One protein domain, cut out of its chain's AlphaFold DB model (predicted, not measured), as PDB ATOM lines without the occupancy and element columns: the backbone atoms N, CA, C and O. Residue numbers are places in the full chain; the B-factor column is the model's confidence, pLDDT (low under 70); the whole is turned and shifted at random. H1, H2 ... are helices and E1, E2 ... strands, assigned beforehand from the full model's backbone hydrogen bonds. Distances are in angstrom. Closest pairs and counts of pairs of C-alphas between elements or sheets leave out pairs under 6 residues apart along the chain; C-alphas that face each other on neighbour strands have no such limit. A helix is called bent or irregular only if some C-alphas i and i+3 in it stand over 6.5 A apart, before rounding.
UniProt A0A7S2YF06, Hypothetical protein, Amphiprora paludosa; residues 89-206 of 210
ATOM      1  N   GLN A  89     247.858 152.313 138.103       79.31
ATOM      2  CA  GLN A  89     246.720 152.620 138.959       79.31
ATOM      3  C   GLN A  89     246.129 151.354 139.584       79.31
ATOM      4  O   GLN A  89     245.912 151.312 140.795       79.31
ATOM      5  N   THR A  90     245.950 150.296 138.793       81.06
ATOM      6  CA  THR A  90     245.533 148.973 139.284       81.06
ATOM      7  C   THR A  90     246.551 148.392 140.268       81.06
ATOM      8  O   THR A  90     246.178 147.872 141.321       81.06
ATOM      9  N   TRP A  91     247.850 148.527 139.988       80.75
ATOM     10  CA  TRP A  91     248.879 148.085 140.929       80.75
ATOM     11  C   TRP A  91     248.826 148.867 142.246       80.75
ATOM     12  O   TRP A  91     248.888 148.268 143.317       80.75
ATOM     13  N   PHE A  92     248.647 150.188 142.192       79.25
ATOM     14  CA  PHE A  92     248.475 151.008 143.391       79.25
ATOM     15  C   PHE A  92     247.188 150.678 144.155       79.25
ATOM     16  O   PHE A  92     247.204 150.671 145.380       79.25
ATOM     17  N   ALA A  93     246.089 150.352 143.479       79.88
ATOM     18  CA  ALA A  93     244.867 149.920 144.153       79.88
ATOM     19  C   ALA A  93     245.077 148.605 144.928       79.88
ATOM     20  O   ALA A  93     244.643 148.485 146.073       79.88
ATOM     21  N   ASN A  94     245.799 147.652 144.332       78.50
ATOM     22  CA  ASN A  94     246.028 146.334 144.927       78.50
ATOM     23  C   ASN A  94     247.102 146.349 146.020       78.50
ATOM     24  O   ASN A  94     246.938 145.735 147.071       78.50
ATOM     25  N   PHE A  95     248.206 147.056 145.781       76.81
ATOM     26  CA  PHE A  95     249.390 147.008 146.636       76.81
ATOM     27  C   PHE A  95     249.653 148.319 147.363       76.81
ATOM     28  O   PHE A  95     250.297 148.317 148.398       76.81
ATOM     29  N   GLY A  96     249.145 149.446 146.878       78.69
ATOM     30  CA  GLY A  96     249.407 150.767 147.444       78.69
ATOM     31  C   GLY A  96     248.669 151.064 148.745       78.69
ATOM     32  O   GLY A  96     248.840 152.162 149.259       78.69
ATOM     33  N   THR A  97     247.877 150.147 149.310       86.38
ATOM     34  CA  THR A  97     247.232 150.362 150.618       86.38
ATOM     35  C   THR A  97     248.196 150.068 151.780       86.38
ATOM     36  O   THR A  97     249.058 149.194 151.652       86.38
ATOM     37  N   PRO A  98     248.055 150.739 152.944       81.94
ATOM     38  CA  PRO A  98     248.896 150.466 154.113       81.94
ATOM     39  C   PRO A  98     248.847 148.997 154.546       81.94
ATOM     40  O   PRO A  98     249.880 148.406 154.841       81.94
ATOM     41  N   LYS A  99     247.650 148.398 154.527       86.19
ATOM     42  CA  LYS A  99     247.434 147.006 154.931       86.19
ATOM     43  C   LYS A  99     248.129 146.022 153.987       86.19
ATOM     44  O   LYS A  99     248.840 145.147 154.462       86.19
ATOM     45  N   ALA A 100     247.987 146.202 152.670       85.56
ATOM     46  CA  ALA A 100     248.656 145.342 151.696       85.56
ATOM     47  C   ALA A 100     250.187 145.446 151.807       85.56
ATOM     48  O   ALA A 100     250.875 144.429 151.810       85.56
ATOM     49  N   MET A 101     250.728 146.661 151.965       84.69
ATOM     50  CA  MET A 101     252.168 146.871 152.164       84.69
ATOM     51  C   MET A 101     252.677 146.240 153.460       84.69
ATOM     52  O   MET A 101     253.773 145.685 153.472       84.69
ATOM     53  N   GLU A 102     251.902 146.311 154.542       86.19
ATOM     54  CA  GLU A 102     252.226 145.682 155.823       86.19
ATOM     55  C   GLU A 102     252.243 144.150 155.725       86.19
ATOM     56  O   GLU A 102     253.224 143.525 156.125       86.19
ATOM     57  N   GLU A 103     251.214 143.543 155.134       86.75
ATOM     58  CA  GLU A 103     251.144 142.090 154.921       86.75
ATOM     59  C   GLU A 103     252.305 141.599 154.050       86.75
ATOM     60  O   GLU A 103     253.007 140.644 154.396       86.75
ATOM     61  N   HIS A 104     252.576 142.308 152.956       84.12
ATOM     62  CA  HIS A 104     253.660 141.957 152.050       84.12
ATOM     63  C   HIS A 104     255.034 142.162 152.709       84.12
ATOM     64  O   HIS A 104     255.928 141.334 152.530       84.12
ATOM     65  N   ALA A 105     255.195 143.202 153.538       86.25
ATOM     66  CA  ALA A 105     256.391 143.417 154.351       86.25
ATOM     67  C   ALA A 105     256.640 142.250 155.322       86.25
ATOM     68  O   ALA A 105     257.762 141.750 155.412       86.25
ATOM     69  N   LEU A 106     255.602 141.774 156.015       87.44
ATOM     70  CA  LEU A 106     255.699 140.629 156.926       87.44
ATOM     71  C   LEU A 106     256.077 139.332 156.203       87.44
ATOM     72  O   LEU A 106     256.797 138.512 156.769       87.44
ATOM     73  N   GLN A 107     255.641 139.162 154.955       87.19
ATOM     74  CA  GLN A 107     255.978 137.988 154.154       87.19
ATOM     75  C   GLN A 107     257.417 138.027 153.617       87.19
ATOM     76  O   GLN A 107     258.096 137.000 153.606       87.19
ATOM     77  N   ILE A 108     257.916 139.198 153.202       85.19
ATOM     78  CA  ILE A 108     259.278 139.314 152.656       85.19
ATOM     79  C   ILE A 108     260.355 139.371 153.740       85.19
ATOM     80  O   ILE A 108     261.441 138.841 153.512       85.19
ATOM     81  N   MET A 109     260.083 139.970 154.904       81.31
ATOM     82  CA  MET A 109     261.078 140.201 155.960       81.31
ATOM     83  C   MET A 109     261.845 138.945 156.411       81.31
ATOM     84  O   MET A 109     263.071 139.016 156.477       81.31
ATOM     85  N   PRO A 110     261.208 137.782 156.651       84.12
ATOM     86  CA  PRO A 110     261.918 136.556 157.029       84.12
ATOM     87  C   PRO A 110     262.860 136.024 155.942       84.12
ATOM     88  O   PRO A 110     263.788 135.282 156.240       84.12
ATOM     89  N   THR A 111     262.622 136.389 154.680       84.00
ATOM     90  CA  THR A 111     263.436 135.961 153.529       84.00
ATOM     91  C   THR A 111     264.600 136.909 153.238       84.00
ATOM     92  O   THR A 111     265.393 136.664 152.327       84.00
ATOM     93  N   LEU A 112     264.683 138.035 153.955       83.88
ATOM     94  CA  LEU A 112     265.731 139.024 153.760       83.88
ATOM     95  C   LEU A 112     266.978 138.630 154.550       83.88
ATOM     96  O   LEU A 112     267.014 138.716 155.772       83.88
ATOM     97  N   SER A 113     268.034 138.265 153.830       82.81
ATOM     98  CA  SER A 113     269.383 138.141 154.378       82.81
ATOM     99  C   SER A 113     270.173 139.413 154.075       82.81
ATOM    100  O   SER A 113     270.565 139.652 152.927       82.81
ATOM    101  N   VAL A 114     270.419 140.237 155.091       85.75
ATOM    102  CA  VAL A 114     271.300 141.403 154.957       85.75
ATOM    103  C   VAL A 114     272.707 141.015 155.405       85.75
ATOM    104  O   VAL A 114     273.005 141.007 156.595       85.75
ATOM    105  N   GLU A 115     273.577 140.725 154.439       86.81
ATOM    106  CA  GLU A 115     275.012 140.494 154.682       86.81
ATOM    107  C   GLU A 115     275.806 141.809 154.691       86.81
ATOM    108  O   GLU A 115     276.777 141.962 155.426       86.81
ATOM    109  N   VAL A 116     275.386 142.773 153.865       92.56
ATOM    110  CA  VAL A 116     276.083 144.045 153.645       92.56
ATOM    111  C   VAL A 116     275.133 145.195 153.939       92.56
ATOM    112  O   VAL A 116     273.990 145.197 153.487       92.56
ATOM    113  N   ILE A 117     275.619 146.192 154.679       94.31
ATOM    114  CA  ILE A 117     274.848 147.391 155.012       94.31
ATOM    115  C   ILE A 117     274.589 148.193 153.724       94.31
ATOM    116  O   ILE A 117     275.548 148.607 153.064       94.31
ATOM    117  N   PRO A 118     273.320 148.442 153.352       94.62
ATOM    118  CA  PRO A 118     273.003 149.211 152.157       94.62
ATOM    119  C   PRO A 118     273.518 150.651 152.254       94.62
ATOM    120  O   PRO A 118     273.498 151.255 153.323       94.62
ATOM    121  N   ARG A 119     273.881 151.263 151.117       94.38
ATOM    122  CA  ARG A 119     274.367 152.663 151.063       94.38
ATOM    123  C   ARG A 119     273.392 153.675 151.680       94.38
ATOM    124  O   ARG A 119     273.813 154.722 152.158       94.38
ATOM    125  N   GLY A 120     272.093 153.380 151.645       96.06
ATOM    126  CA  GLY A 120     271.054 154.209 152.260       96.06
ATOM    127  C   GLY A 120     270.983 154.112 153.785       96.06
ATOM    128  O   GLY A 120     270.154 154.789 154.389       96.06
ATOM    129  N   VAL A 121     271.819 153.283 154.412       97.94
ATOM    130  CA  VAL A 121     271.847 153.058 155.855       97.94
ATOM    131  C   VAL A 121     273.117 153.659 156.450       97.94
ATOM    132  O   VAL A 121     274.230 153.327 156.052       97.94
ATOM    133  N   THR A 122     272.951 154.561 157.416       98.00
ATOM    134  CA  THR A 122     274.046 155.344 158.008       98.00
ATOM    135  C   THR A 122     273.915 155.418 159.524       98.00
ATOM    136  O   THR A 122     272.804 155.547 160.040       98.00
ATOM    137  N   VAL A 123     275.037 155.418 160.241       98.12
ATOM    138  CA  VAL A 123     275.067 155.624 161.697       98.12
ATOM    139  C   VAL A 123     275.062 157.121 162.039       98.12
ATOM    140  O   VAL A 123     275.750 157.917 161.402       98.12
ATOM    141  N   ARG A 124     274.258 157.521 163.029       98.00
ATOM    142  CA  ARG A 124     274.249 158.884 163.588       98.00
ATOM    143  C   ARG A 124     275.284 159.019 164.714       98.00
ATOM    144  O   ARG A 124     275.622 158.008 165.323       98.00
ATOM    145  N   PRO A 125     275.701 160.243 165.096       98.06
ATOM    146  CA  PRO A 125     276.569 160.453 166.266       98.06
ATOM    147  C   PRO A 125     276.011 159.867 167.573       98.06
ATOM    148  O   PRO A 125     276.768 159.530 168.472       98.06
ATOM    149  N   SER A 126     274.688 159.694 167.664       97.12
ATOM    150  CA  SER A 126     274.023 159.022 168.785       97.12
ATOM    151  C   SER A 126     274.196 157.496 168.814       97.12
ATOM    152  O   SER A 126     273.657 156.847 169.705       97.12
ATOM    153  N   GLY A 127     274.848 156.898 167.813       97.62
ATOM    154  CA  GLY A 127     274.973 155.447 167.640       97.62
ATOM    155  C   GLY A 127     273.739 154.763 167.037       97.62
ATOM    156  O   GLY A 127     273.788 153.575 166.730       97.62
ATOM    157  N   LYS A 128     272.632 155.490 166.825       98.00
ATOM    158  CA  LYS A 128     271.431 154.953 166.165       98.00
ATOM    159  C   LYS A 128     271.626 154.853 164.652       98.00
ATOM    160  O   LYS A 128     272.316 155.674 164.045       98.00
ATOM    161  N   TRP A 129     270.951 153.892 164.035       98.25
ATOM    162  CA  TRP A 129     271.049 153.611 162.606       98.25
ATOM    163  C   TRP A 129     269.878 154.216 161.849       98.25
ATOM    164  O   TRP A 129     268.725 153.912 162.123       98.25
ATOM    165  N   GLN A 130     270.156 155.077 160.880       98.19
ATOM    166  CA  GLN A 130     269.155 155.699 160.023       98.19
ATOM    167  C   GLN A 130     269.092 154.994 158.671       98.19
ATOM    168  O   GLN A 130     270.135 154.762 158.069       98.19
ATOM    169  N   ALA A 131     267.882 154.759 158.160       98.31
ATOM    170  CA  ALA A 131     267.649 154.295 156.794       98.31
ATOM    171  C   ALA A 131     266.980 155.384 155.935       98.31
ATOM    172  O   ALA A 131     266.011 156.031 156.344       98.31
ATOM    173  N   GLN A 132     267.499 155.579 154.725       97.94
ATOM    174  CA  GLN A 132     267.002 156.496 153.701       97.94
ATOM    175  C   GLN A 132     266.965 155.796 152.349       97.94
ATOM    176  O   GLN A 132     267.851 155.006 152.038       97.94
ATOM    177  N   PHE A 133     265.983 156.127 151.518       96.69
ATOM    178  CA  PHE A 133     265.799 155.522 150.204       96.69
ATOM    179  C   PHE A 133     265.551 156.584 149.137       96.69
ATOM    180  O   PHE A 133     264.803 157.531 149.363       96.69
ATOM    181  N   TYR A 134     266.197 156.444 147.981       94.19
ATOM    182  CA  TYR A 134     266.029 157.370 146.863       94.19
ATOM    183  C   TYR A 134     264.921 156.867 145.940       94.19
ATOM    184  O   TYR A 134     265.045 155.796 145.343       94.19
ATOM    185  N   PHE A 135     263.837 157.632 145.836       91.94
ATOM    186  CA  PHE A 135     262.634 157.249 145.109       91.94
ATOM    187  C   PHE A 135     261.986 158.460 144.450       91.94
ATOM    188  O   PHE A 135     261.758 159.476 145.110       91.94
ATOM    189  N   ASP A 136     261.683 158.328 143.157       88.94
ATOM    190  CA  ASP A 136     261.081 159.390 142.341       88.94
ATOM    191  C   ASP A 136     261.879 160.709 142.395       88.94
ATOM    192  O   ASP A 136     261.387 161.776 142.754       88.94
ATOM    193  N   GLY A 137     263.189 160.614 142.146       90.56
ATOM    194  CA  GLY A 137     264.079 161.777 142.112       90.56
ATOM    195  C   GLY A 137     264.426 162.384 143.480       90.56
ATOM    196  O   GLY A 137     265.203 163.339 143.537       90.56
ATOM    197  N   GLN A 138     263.892 161.848 144.584       93.00
ATOM    198  CA  GLN A 138     264.054 162.420 145.922       93.00
ATOM    199  C   GLN A 138     264.543 161.393 146.948       93.00
ATOM    200  O   GLN A 138     264.115 160.240 146.962       93.00
ATOM    201  N   SER A 139     265.415 161.832 147.859       95.50
ATOM    202  CA  SER A 139     265.786 161.059 149.048       95.50
ATOM    203  C   SER A 139     264.666 161.133 150.081       95.50
ATOM    204  O   SER A 139     264.254 162.220 150.480       95.50
ATOM    205  N   ARG A 140     264.187 159.977 150.535       96.44
ATOM    206  CA  ARG A 140     263.084 159.855 151.486       96.44
ATOM    207  C   ARG A 140     263.525 159.080 152.719       96.44
ATOM    208  O   ARG A 140     264.205 158.057 152.631       96.44
ATOM    209  N   TYR A 141     263.149 159.590 153.884       97.81
ATOM    210  CA  TYR A 141     263.488 158.996 155.171       97.81
ATOM    211  C   TYR A 141     262.572 157.808 155.481       97.81
ATOM    212  O   TYR A 141     261.350 157.932 155.391       97.81
ATOM    213  N   ILE A 142     263.170 156.672 155.855       97.75
ATOM    214  CA  ILE A 142     262.428 155.475 156.264       97.75
ATOM    215  C   ILE A 142     262.231 155.474 157.780       97.75
ATOM    216  O   ILE A 142     261.112 155.332 158.263       97.75
ATOM    217  N   GLY A 143     263.317 155.633 158.536       97.88
ATOM    218  CA  GLY A 143     263.281 155.512 159.988       97.88
ATOM    219  C   GLY A 143     264.663 155.551 160.628       97.88
ATOM    220  O   GLY A 143     265.691 155.558 159.943       97.88
ATOM    221  N   VAL A 144     264.664 155.568 161.959       98.19
ATOM    222  CA  VAL A 144     265.847 155.406 162.806       98.19
ATOM    223  C   VAL A 144     265.605 154.202 163.704       98.19
ATOM    224  O   VAL A 144     264.538 154.064 164.298       98.19
ATOM    225  N   PHE A 145     266.606 153.339 163.777       97.25
ATOM    226  CA  PHE A 145     266.562 152.023 164.388       97.25
ATOM    227  C   PHE A 145     267.721 151.857 165.368       97.25
ATOM    228  O   PHE A 145     268.722 152.581 165.322       97.25
ATOM    229  N   ASP A 146     267.580 150.882 166.261       96.69
ATOM    230  CA  ASP A 146     268.588 150.593 167.278       96.69
ATOM    231  C   ASP A 146     269.782 149.831 166.684       96.69
ATOM    232  O   ASP A 146     270.918 150.080 167.078       96.69
ATOM    233  N   GLY A 147     269.538 148.943 165.713       95.50
ATOM    234  CA  GLY A 147     270.566 148.112 165.084       95.50
ATOM    235  C   GLY A 147     270.732 148.345 163.582       95.50
ATOM    236  O   GLY A 147     269.767 148.634 162.870       95.50
ATOM    237  N   SER A 148     271.956 148.127 163.086       95.75
ATOM    238  CA  SER A 148     272.282 148.146 161.651       95.75
ATOM    239  C   SER A 148     271.427 147.160 160.864       95.75
ATOM    240  O   SER A 148     270.879 147.511 159.822       95.75
ATOM    241  N   TYR A 149     271.257 145.951 161.402       94.06
ATOM    242  CA  TYR A 149     270.449 144.895 160.803       94.06
ATOM    243  C   TYR A 149     268.987 145.324 160.613       94.06
ATOM    244  O   TYR A 149     268.436 145.178 159.529       94.06
ATOM    245  N   GLN A 150     268.379 145.949 161.628       94.94
ATOM    246  CA  GLN A 150     267.005 146.463 161.552       94.94
ATOM    247  C   GLN A 150     266.862 147.568 160.502       94.94
ATOM    248  O   GLN A 150     265.926 147.550 159.705       94.94
ATOM    249  N   ALA A 151     267.804 148.513 160.476       97.06
ATOM    250  CA  ALA A 151     267.802 149.589 159.492       97.06
ATOM    251  C   ALA A 151     267.955 149.057 158.060       97.06
ATOM    252  O   ALA A 151     267.275 149.523 157.145       97.06
ATOM    253  N   ALA A 152     268.817 148.060 157.865       95.94
ATOM    254  CA  ALA A 152     269.032 147.436 156.570       95.94
ATOM    255  C   ALA A 152     267.846 146.580 156.112       95.94
ATOM    256  O   ALA A 152     267.470 146.649 154.947       95.94
ATOM    257  N   LEU A 153     267.203 145.851 157.023       94.62
ATOM    258  CA  LEU A 153     265.962 145.137 156.736       94.62
ATOM    259  C   LEU A 153     264.844 146.089 156.311       94.62
ATOM    260  O   LEU A 153     264.180 145.844 155.307       94.62
ATOM    261  N   ALA A 154     264.663 147.203 157.029       96.44
ATOM    262  CA  ALA A 154     263.693 148.225 156.644       96.44
ATOM    263  C   ALA A 154     263.993 148.788 155.245       96.44
ATOM    264  O   ALA A 154     263.080 148.939 154.435       96.44
ATOM    265  N   TYR A 155     265.269 149.055 154.944       97.12
ATOM    266  CA  TYR A 155     265.708 149.510 153.625       97.12
ATOM    267  C   TYR A 155     265.380 148.493 152.523       97.12
ATOM    268  O   TYR A 155     264.738 148.851 151.536       97.12
ATOM    269  N   GLU A 156     265.786 147.232 152.689       94.88
ATOM    270  CA  GLU A 156     265.565 146.178 151.693       94.88
ATOM    271  C   GLU A 156     264.081 145.852 151.510       94.88
ATOM    272  O   GLU A 156     263.628 145.606 150.393       94.88
ATOM    273  N   CYS A 157     263.297 145.913 152.585       93.19
ATOM    274  CA  CYS A 157     261.851 145.760 152.526       93.19
ATOM    275  C   CYS A 157     261.217 146.845 151.652       93.19
ATOM    276  O   CYS A 157     260.519 146.524 150.693       93.19
ATOM    277  N   VAL A 158     261.510 148.126 151.915       95.25
ATOM    278  CA  VAL A 158     261.027 149.237 151.074       95.25
ATOM    279  C   VAL A 158     261.515 149.081 149.632       95.25
ATOM    280  O   VAL A 158     260.742 149.275 148.696       95.25
ATOM    281  N   HIS A 159     262.773 148.679 149.436       93.44
ATOM    282  CA  HIS A 159     263.336 148.450 148.108       93.44
ATOM    283  C   HIS A 159     262.577 147.361 147.338       93.44
ATOM    284  O   HIS A 159     262.246 147.584 146.176       93.44
ATOM    285  N   ARG A 160     262.252 146.224 147.969       90.50
ATOM    286  CA  ARG A 160     261.475 145.137 147.348       90.50
ATOM    287  C   ARG A 160     260.022 145.527 147.086       90.50
ATOM    288  O   ARG A 160     259.533 145.264 145.992       90.50
ATOM    289  N   LEU A 161     259.354 146.185 148.038       89.69
ATOM    290  CA  LEU A 161     257.969 146.649 147.873       89.69
ATOM    291  C   LEU A 161     257.829 147.619 146.693       89.69
ATOM    292  O   LEU A 161     256.853 147.567 145.949       89.69
ATOM    293  N   LEU A 162     258.832 148.477 146.490       90.50
ATOM    294  CA  LEU A 162     258.843 149.474 145.420       90.50
ATOM    295  C   LEU A 162     259.562 149.005 144.144       90.50
ATOM    296  O   LEU A 162     259.578 149.746 143.159       90.50
ATOM    297  N   ALA A 163     260.153 147.805 144.127       87.44
ATOM    298  CA  ALA A 163     260.911 147.302 142.980       87.44
ATOM    299  C   ALA A 163     260.035 147.197 141.727       87.44
ATOM    300  O   ALA A 163     260.449 147.651 140.660       87.44
ATOM    301  N   GLY A 164     258.805 146.690 141.885       78.56
ATOM    302  CA  GLY A 164     257.821 146.623 140.804       78.56
ATOM    303  C   GLY A 164     257.567 147.999 140.191       78.56
ATOM    304  O   GLY A 164     257.681 148.166 138.986       78.56
ATOM    305  N   PHE A 165     257.355 149.019 141.026       79.75
ATOM    306  CA  PHE A 165     257.122 150.383 140.551       79.75
ATOM    307  C   PHE A 165     258.354 151.030 139.894       79.75
ATOM    308  O   PHE A 165     258.240 151.762 138.903       79.75
ATOM    309  N   ARG A 166     259.555 150.768 140.424       80.00
ATOM    310  CA  ARG A 166     260.794 151.332 139.870       80.00
ATOM    311  C   ARG A 166     261.067 150.813 138.463       80.00
ATOM    312  O   ARG A 166     261.563 151.573 137.634       80.00
ATOM    313  N   GLU A 167     260.753 149.550 138.202       78.00
ATOM    314  CA  GLU A 167     260.966 148.953 136.886       78.00
ATOM    315  C   GLU A 167     260.027 149.559 135.837       78.00
ATOM    316  O   GLU A 167     260.474 149.930 134.752       78.00
ATOM    317  N   LEU A 168     258.770 149.823 136.208       70.12
ATOM    318  CA  LEU A 168     257.817 150.550 135.356       70.12
ATOM    319  C   LEU A 168     258.313 151.950 135.015       70.12
ATOM    320  O   LEU A 168     258.261 152.377 133.868       70.12
ATOM    321  N   SER A 169     258.844 152.654 136.015       71.38
ATOM    322  CA  SER A 169     259.359 154.014 135.841       71.38
ATOM    323  C   SER A 169     260.564 154.073 134.891       71.38
ATOM    324  O   SER A 169     260.872 155.131 134.342       71.38
ATOM    325  N   ARG A 170     261.273 152.951 134.699       75.12
ATOM    326  CA  ARG A 170     262.436 152.847 133.806       75.12
ATOM    327  C   ARG A 170     262.070 152.487 132.371       75.12
ATOM    328  O   ARG A 170     262.838 152.824 131.468       75.12
ATOM    329  N   MET A 171     260.927 151.846 132.146       71.88
ATOM    330  CA  MET A 171     260.443 151.545 130.801       71.88
ATOM    331  C   MET A 171     260.008 152.847 130.102       71.88
ATOM    332  O   MET A 171     258.978 153.448 130.402       71.88
ATOM    333  N   LYS A 172     260.831 153.340 129.168       59.28
ATOM    334  CA  LYS A 172     260.557 154.556 128.384       59.28
ATOM    335  C   LYS A 172     259.395 154.329 127.391       59.28
ATOM    336  O   LYS A 172     259.658 153.784 126.334       59.28
ATOM    337  N   LYS A 173     258.192 154.843 127.722       57.94
ATOM    338  CA  LYS A 173     257.036 155.305 126.884       57.94
ATOM    339  C   LYS A 173     256.488 154.380 125.759       57.94
ATOM    340  O   LYS A 173     257.274 153.793 125.030       57.94
ATOM    341  N   PRO A 174     255.145 154.305 125.549       53.06
ATOM    342  CA  PRO A 174     254.190 155.426 125.603       53.06
ATOM    343  C   PRO A 174     253.076 155.350 126.668       53.06
ATOM    344  O   PRO A 174     252.066 156.027 126.526       53.06
ATOM    345  N   TYR A 175     253.248 154.640 127.786       52.88
ATOM    346  CA  TYR A 175     252.225 154.569 128.856       52.88
ATOM    347  C   TYR A 175     252.129 155.820 129.759       52.88
ATOM    348  O   TYR A 175     251.725 155.748 130.917       52.88
ATOM    349  N   ALA A 176     252.495 156.997 129.244       52.75
ATOM    350  CA  ALA A 176     252.525 158.246 130.007       52.75
ATOM    351  C   ALA A 176     251.135 158.756 130.435       52.75
ATOM    352  O   ALA A 176     251.062 159.672 131.249       52.75
ATOM    353  N   THR A 177     250.047 158.191 129.904       56.72
ATOM    354  CA  THR A 177     248.682 158.640 130.209       56.72
ATOM    355  C   THR A 177     248.203 158.223 131.602       56.72
ATOM    356  O   THR A 177     247.376 158.927 132.166       56.72
ATOM    357  N   ASN A 178     248.769 157.157 132.189       65.56
ATOM    358  CA  ASN A 178     248.393 156.643 133.518       65.56
ATOM    359  C   ASN A 178     249.568 156.672 134.510       65.56
ATOM    360  O   ASN A 178     249.684 155.812 135.385       65.56
ATOM    361  N   ALA A 179     250.490 157.626 134.364       76.00
ATOM    362  CA  ALA A 179     251.519 157.821 135.378       76.00
ATOM    363  C   ALA A 179     250.857 158.238 136.701       76.00
ATOM    364  O   ALA A 179     249.992 159.115 136.713       76.00
ATOM    365  N   LEU A 180     251.273 157.624 137.813       80.25
ATOM    366  CA  LEU A 180     250.805 158.032 139.134       80.25
ATOM    367  C   LEU A 180     251.128 159.505 139.379       80.25
ATOM    368  O   LEU A 180     252.214 159.989 139.045       80.25
ATOM    369  N   SER A 181     250.195 160.211 140.011       88.25
ATOM    370  CA  SER A 181     250.441 161.575 140.458       88.25
ATOM    371  C   SER A 181     251.601 161.606 141.463       88.25
ATOM    372  O   SER A 181     251.950 160.597 142.097       88.25
ATOM    373  N   LYS A 182     252.209 162.781 141.653       88.56
ATOM    374  CA  LYS A 182     253.258 162.963 142.671       88.56
ATOM    375  C   LYS A 182     252.737 162.621 144.068       88.56
ATOM    376  O   LYS A 182     253.464 162.050 144.880       88.56
ATOM    377  N   GLU A 183     251.476 162.940 144.341       90.69
ATOM    378  CA  GLU A 183     250.782 162.628 145.589       90.69
ATOM    379  C   GLU A 183     250.618 161.120 145.766       90.69
ATOM    380  O   GLU A 183     250.920 160.603 146.841       90.69
ATOM    381  N   GLN A 184     250.211 160.397 144.721       90.25
ATOM    382  CA  GLN A 184     250.073 158.945 144.804       90.25
ATOM    383  C   GLN A 184     251.434 158.253 144.944       90.25
ATOM    384  O   GLN A 184     251.583 157.347 145.755       90.25
ATOM    385  N   THR A 185     252.458 158.728 144.231       89.94
ATOM    386  CA  THR A 185     253.837 158.229 144.357       89.94
ATOM    387  C   THR A 185     254.386 158.460 145.768       89.94
ATOM    388  O   THR A 185     255.031 157.588 146.356       89.94
ATOM    389  N   ARG A 186     254.087 159.621 146.362       91.62
ATOM    390  CA  ARG A 186     254.407 159.914 147.764       91.62
ATOM    391  C   ARG A 186     253.656 158.988 148.719       91.62
ATOM    392  O   ARG A 186     254.290 158.412 149.597       91.62
ATOM    393  N   SER A 187     252.346 158.827 148.532       92.25
ATOM    394  CA  SER A 187     251.517 157.948 149.360       92.25
ATOM    395  C   SER A 187     251.992 156.499 149.288       92.25
ATOM    396  O   SER A 187     252.095 155.845 150.320       92.25
ATOM    397  N   LEU A 188     252.375 156.028 148.101       92.06
ATOM    398  CA  LEU A 188     252.936 154.700 147.902       92.06
ATOM    399  C   LEU A 188     254.197 154.492 148.748       92.06
ATOM    400  O   LEU A 188     254.324 153.483 149.440       92.06
ATOM    401  N   PHE A 189     255.117 155.460 148.719       94.38
ATOM    402  CA  PHE A 189     256.316 155.405 149.548       94.38
ATOM    403  C   PHE A 189     255.977 155.421 151.043       94.38
ATOM    404  O   PHE A 189     256.553 154.643 151.800       94.38
ATOM    405  N   ASP A 190     255.069 156.297 151.478       95.06
ATOM    406  CA  ASP A 190     254.687 156.403 152.888       95.06
ATOM    407  C   ASP A 190     254.063 155.092 153.401       95.06
ATOM    408  O   ASP A 190     254.414 154.640 154.492       95.06
ATOM    409  N   ASN A 191     253.247 154.425 152.581       94.25
ATOM    410  CA  ASN A 191     252.636 153.136 152.909       94.25
ATOM    411  C   ASN A 191     253.678 152.008 152.949       94.25
ATOM    412  O   ASN A 191     253.697 151.216 153.892       94.25
ATOM    413  N   ALA A 192     254.607 151.971 151.987       93.69
ATOM    414  CA  ALA A 192     255.721 151.020 152.000       93.69
ATOM    415  C   ALA A 192     256.641 151.227 153.217       93.69
ATOM    416  O   ALA A 192     257.078 150.260 153.845       93.69
ATOM    417  N   ARG A 193     256.914 152.488 153.582       96.19
ATOM    418  CA  ARG A 193     257.674 152.849 154.785       96.19
ATOM    419  C   ARG A 193     256.975 152.340 156.038       96.19
ATOM    420  O   ARG A 193     257.624 151.721 156.874       96.19
ATOM    421  N   GLU A 194     255.686 152.631 156.187       95.19
ATOM    422  CA  GLU A 194     254.914 152.220 157.359       95.19
ATOM    423  C   GLU A 194     254.890 150.694 157.503       95.19
ATOM    424  O   GLU A 194     255.227 150.186 158.575       95.19
ATOM    425  N   GLY A 195     254.598 149.968 156.418       92.88
ATOM    426  CA  GLY A 195     254.618 148.505 156.404       92.88
ATOM    427  C   GLY A 195     255.983 147.934 156.794       92.88
ATOM    428  O   GLY A 195     256.069 147.072 157.668       92.88
ATOM    429  N   ALA A 196     257.071 148.474 156.233       93.81
ATOM    430  CA  ALA A 196     258.428 148.050 156.576       93.81
ATOM    431  C   ALA A 196     258.770 148.301 158.054       93.81
ATOM    432  O   ALA A 196     259.318 147.423 158.719       93.81
ATOM    433  N   VAL A 197     258.436 149.481 158.591       95.38
ATOM    434  CA  VAL A 197     258.709 149.833 159.995       95.38
ATOM    435  C   VAL A 197     257.932 148.928 160.951       95.38
ATOM    436  O   VAL A 197     258.517 148.421 161.911       95.38
ATOM    437  N   LYS A 198     256.648 148.674 160.678       94.25
ATOM    438  CA  LYS A 198     255.834 147.747 161.475       94.25
ATOM    439  C   LYS A 198     256.381 146.324 161.420       94.25
ATOM    440  O   LYS A 198     256.538 145.700 162.465       94.25
ATOM    441  N   ALA A 199     256.758 145.837 160.240       91.62
ATOM    442  CA  ALA A 199     257.321 144.498 160.097       91.62
ATOM    443  C   ALA A 199     258.652 144.336 160.861       91.62
ATOM    444  O   ALA A 199     258.862 143.321 161.528       91.62
ATOM    445  N   VAL A 200     259.526 145.357 160.859       93.06
ATOM    446  CA  VAL A 200     260.734 145.366 161.710       93.06
ATOM    447  C   VAL A 200     260.373 145.348 163.198       93.06
ATOM    448  O   VAL A 200     261.006 144.621 163.968       93.06
ATOM    449  N   ALA A 201     259.365 146.118 163.615       92.88
ATOM    450  CA  ALA A 201     258.919 146.144 165.007       92.88
ATOM    451  C   ALA A 201     258.405 144.768 165.466       92.88
ATOM    452  O   ALA A 201     258.788 144.307 166.539       92.88
ATOM    453  N   VAL A 202     257.631 144.070 164.629       90.50
ATOM    454  CA  VAL A 202     257.164 142.700 164.906       90.50
ATOM    455  C   VAL A 202     258.341 141.738 165.083       90.50
ATOM    456  O   VAL A 202     258.356 140.954 166.031       90.50
ATOM    457  N   MET A 203     259.374 141.826 164.237       85.06
ATOM    458  CA  MET A 203     260.555 140.964 164.369       85.06
ATOM    459  C   MET A 203     261.368 141.230 165.639       85.06
ATOM    460  O   MET A 203     261.931 140.291 166.195       85.06
ATOM    461  N   LYS A 204     261.396 142.470 166.147       84.44
ATOM    462  CA  LYS A 204     262.053 142.794 167.428       84.44
ATOM    463  C   LYS A 204     261.433 142.032 168.606       84.44
ATOM    464  O   LYS A 204     262.133 141.741 169.571       84.44
ATOM    465  N   HIS A 205     260.143 141.712 168.525       79.38
ATOM    466  CA  HIS A 205     259.403 141.014 169.575       79.38
ATOM    467  C   HIS A 205     259.353 139.496 169.403       79.38
ATOM    468  O   HIS A 205     258.781 138.822 170.256       79.38
ATOM    469  N   ARG A 206     259.950 138.935 168.344       72.12
ATOM    470  CA  ARG A 206     260.018 137.484 168.176       72.12
ATOM    471  C   ARG A 206     261.132 136.958 169.091       72.12
ATOM    472  O   ARG A 206     262.298 137.255 168.824       72.12
TER     473      ARG A 206
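What this domain is: This is residues 89 to 206 of the 210 residues of the protein "Hypothetical protein" of Amphiprora paludosa (UniProt A0A7S2YF06). A small three-stranded antiparallel sheet, E1 to E3, has one face covered by a helical hairpin, H3 and H4, running lengthwise over it; its other face is bare. H2 crosses H3 and H4 on their side away from the sheet, short H1 sits near one end of the helices, and the turn of residues 170 to 177 sticks out. The printed part has 118 residues, with four named helices and three named strands in the order H1 H2 E1 E2 E3 H3 H4, sheet order E1 E2 E3, class mixed. It is compact, with a radius of gyration of the C-alphas of 14.5 A, yet elongated, spanning 46 by 27 by 24 A.

How they stand to each other: E1, residues 121 to 123, E2, residues 129 to 135, and E3, residues 138 to 145, form a meander, each strand the antiparallel neighbour of the one before. In the hairpin E1 and E2, N 130 and O 122 are 2.8 A apart, within hydrogen-bond range; in the hairpin E2 and E3, N 145 and O 129 are 2.7 A apart. H3, residues 148 to 170, is on the sheet at a height of 8.6 A, over E2 and E3 and along the strands, at 1 degrees to E2 on the local plane. H4, residues 182 to 204, is on the same face at a height of 9.4 A, over E3, giving two layers, helices on one face of a sheet. H3 and H4 touch, closest at the C-alphas of Ala 154 and Ala 196, 5.3 A, at a shallow tilt of 30 degrees, opposite ways. H2, residues 98 to 111, is not on the sheet; it touches residues 191 to 200 of H4 at a steep tilt of 48 degrees, with the C-alphas of Glu 102 and Gly 195 closest at 3.7 A. It touches residues 153 to 161 of H3, with the C-alphas of Ala 105 and Cys 157 closest at 6.2 A. H1, residues 89 to 95, is close to but not clearly touching H2, the C-alphas of Phe 95 and Met 101 being closest at 6.2 A. Every O i to N i+4 pair is within hydrogen-bond range in H1 and H4, against 8 of 10 in H2 and 17 of 19 in H3.

Where its parts are: H1 begins at C-alpha 89, (246.720, 152.620, 138.959). H2 is 20.5 A long and only just irregular, with C-alphas 107 and 110 6.8 A apart. E2 measures 19.8 A and E3 21.3 A. H3, 29.9 A, is irregular, with C-alphas 161 and 164 7.1 A apart, and has a kink of 54 degrees near residue 164. H4, 33.1 A, ends at C-alpha 204, (262.053, 142.794, 167.428).

The domain as a whole: The C-alphas farthest apart, of Ser 126 and Pro 174, are 47.7 A apart. The printed part has no cut, and H3 to H4 is a long link of 11 residues. Mean pLDDT of the printed part is 87.7; residues 172 to 178 are under 70.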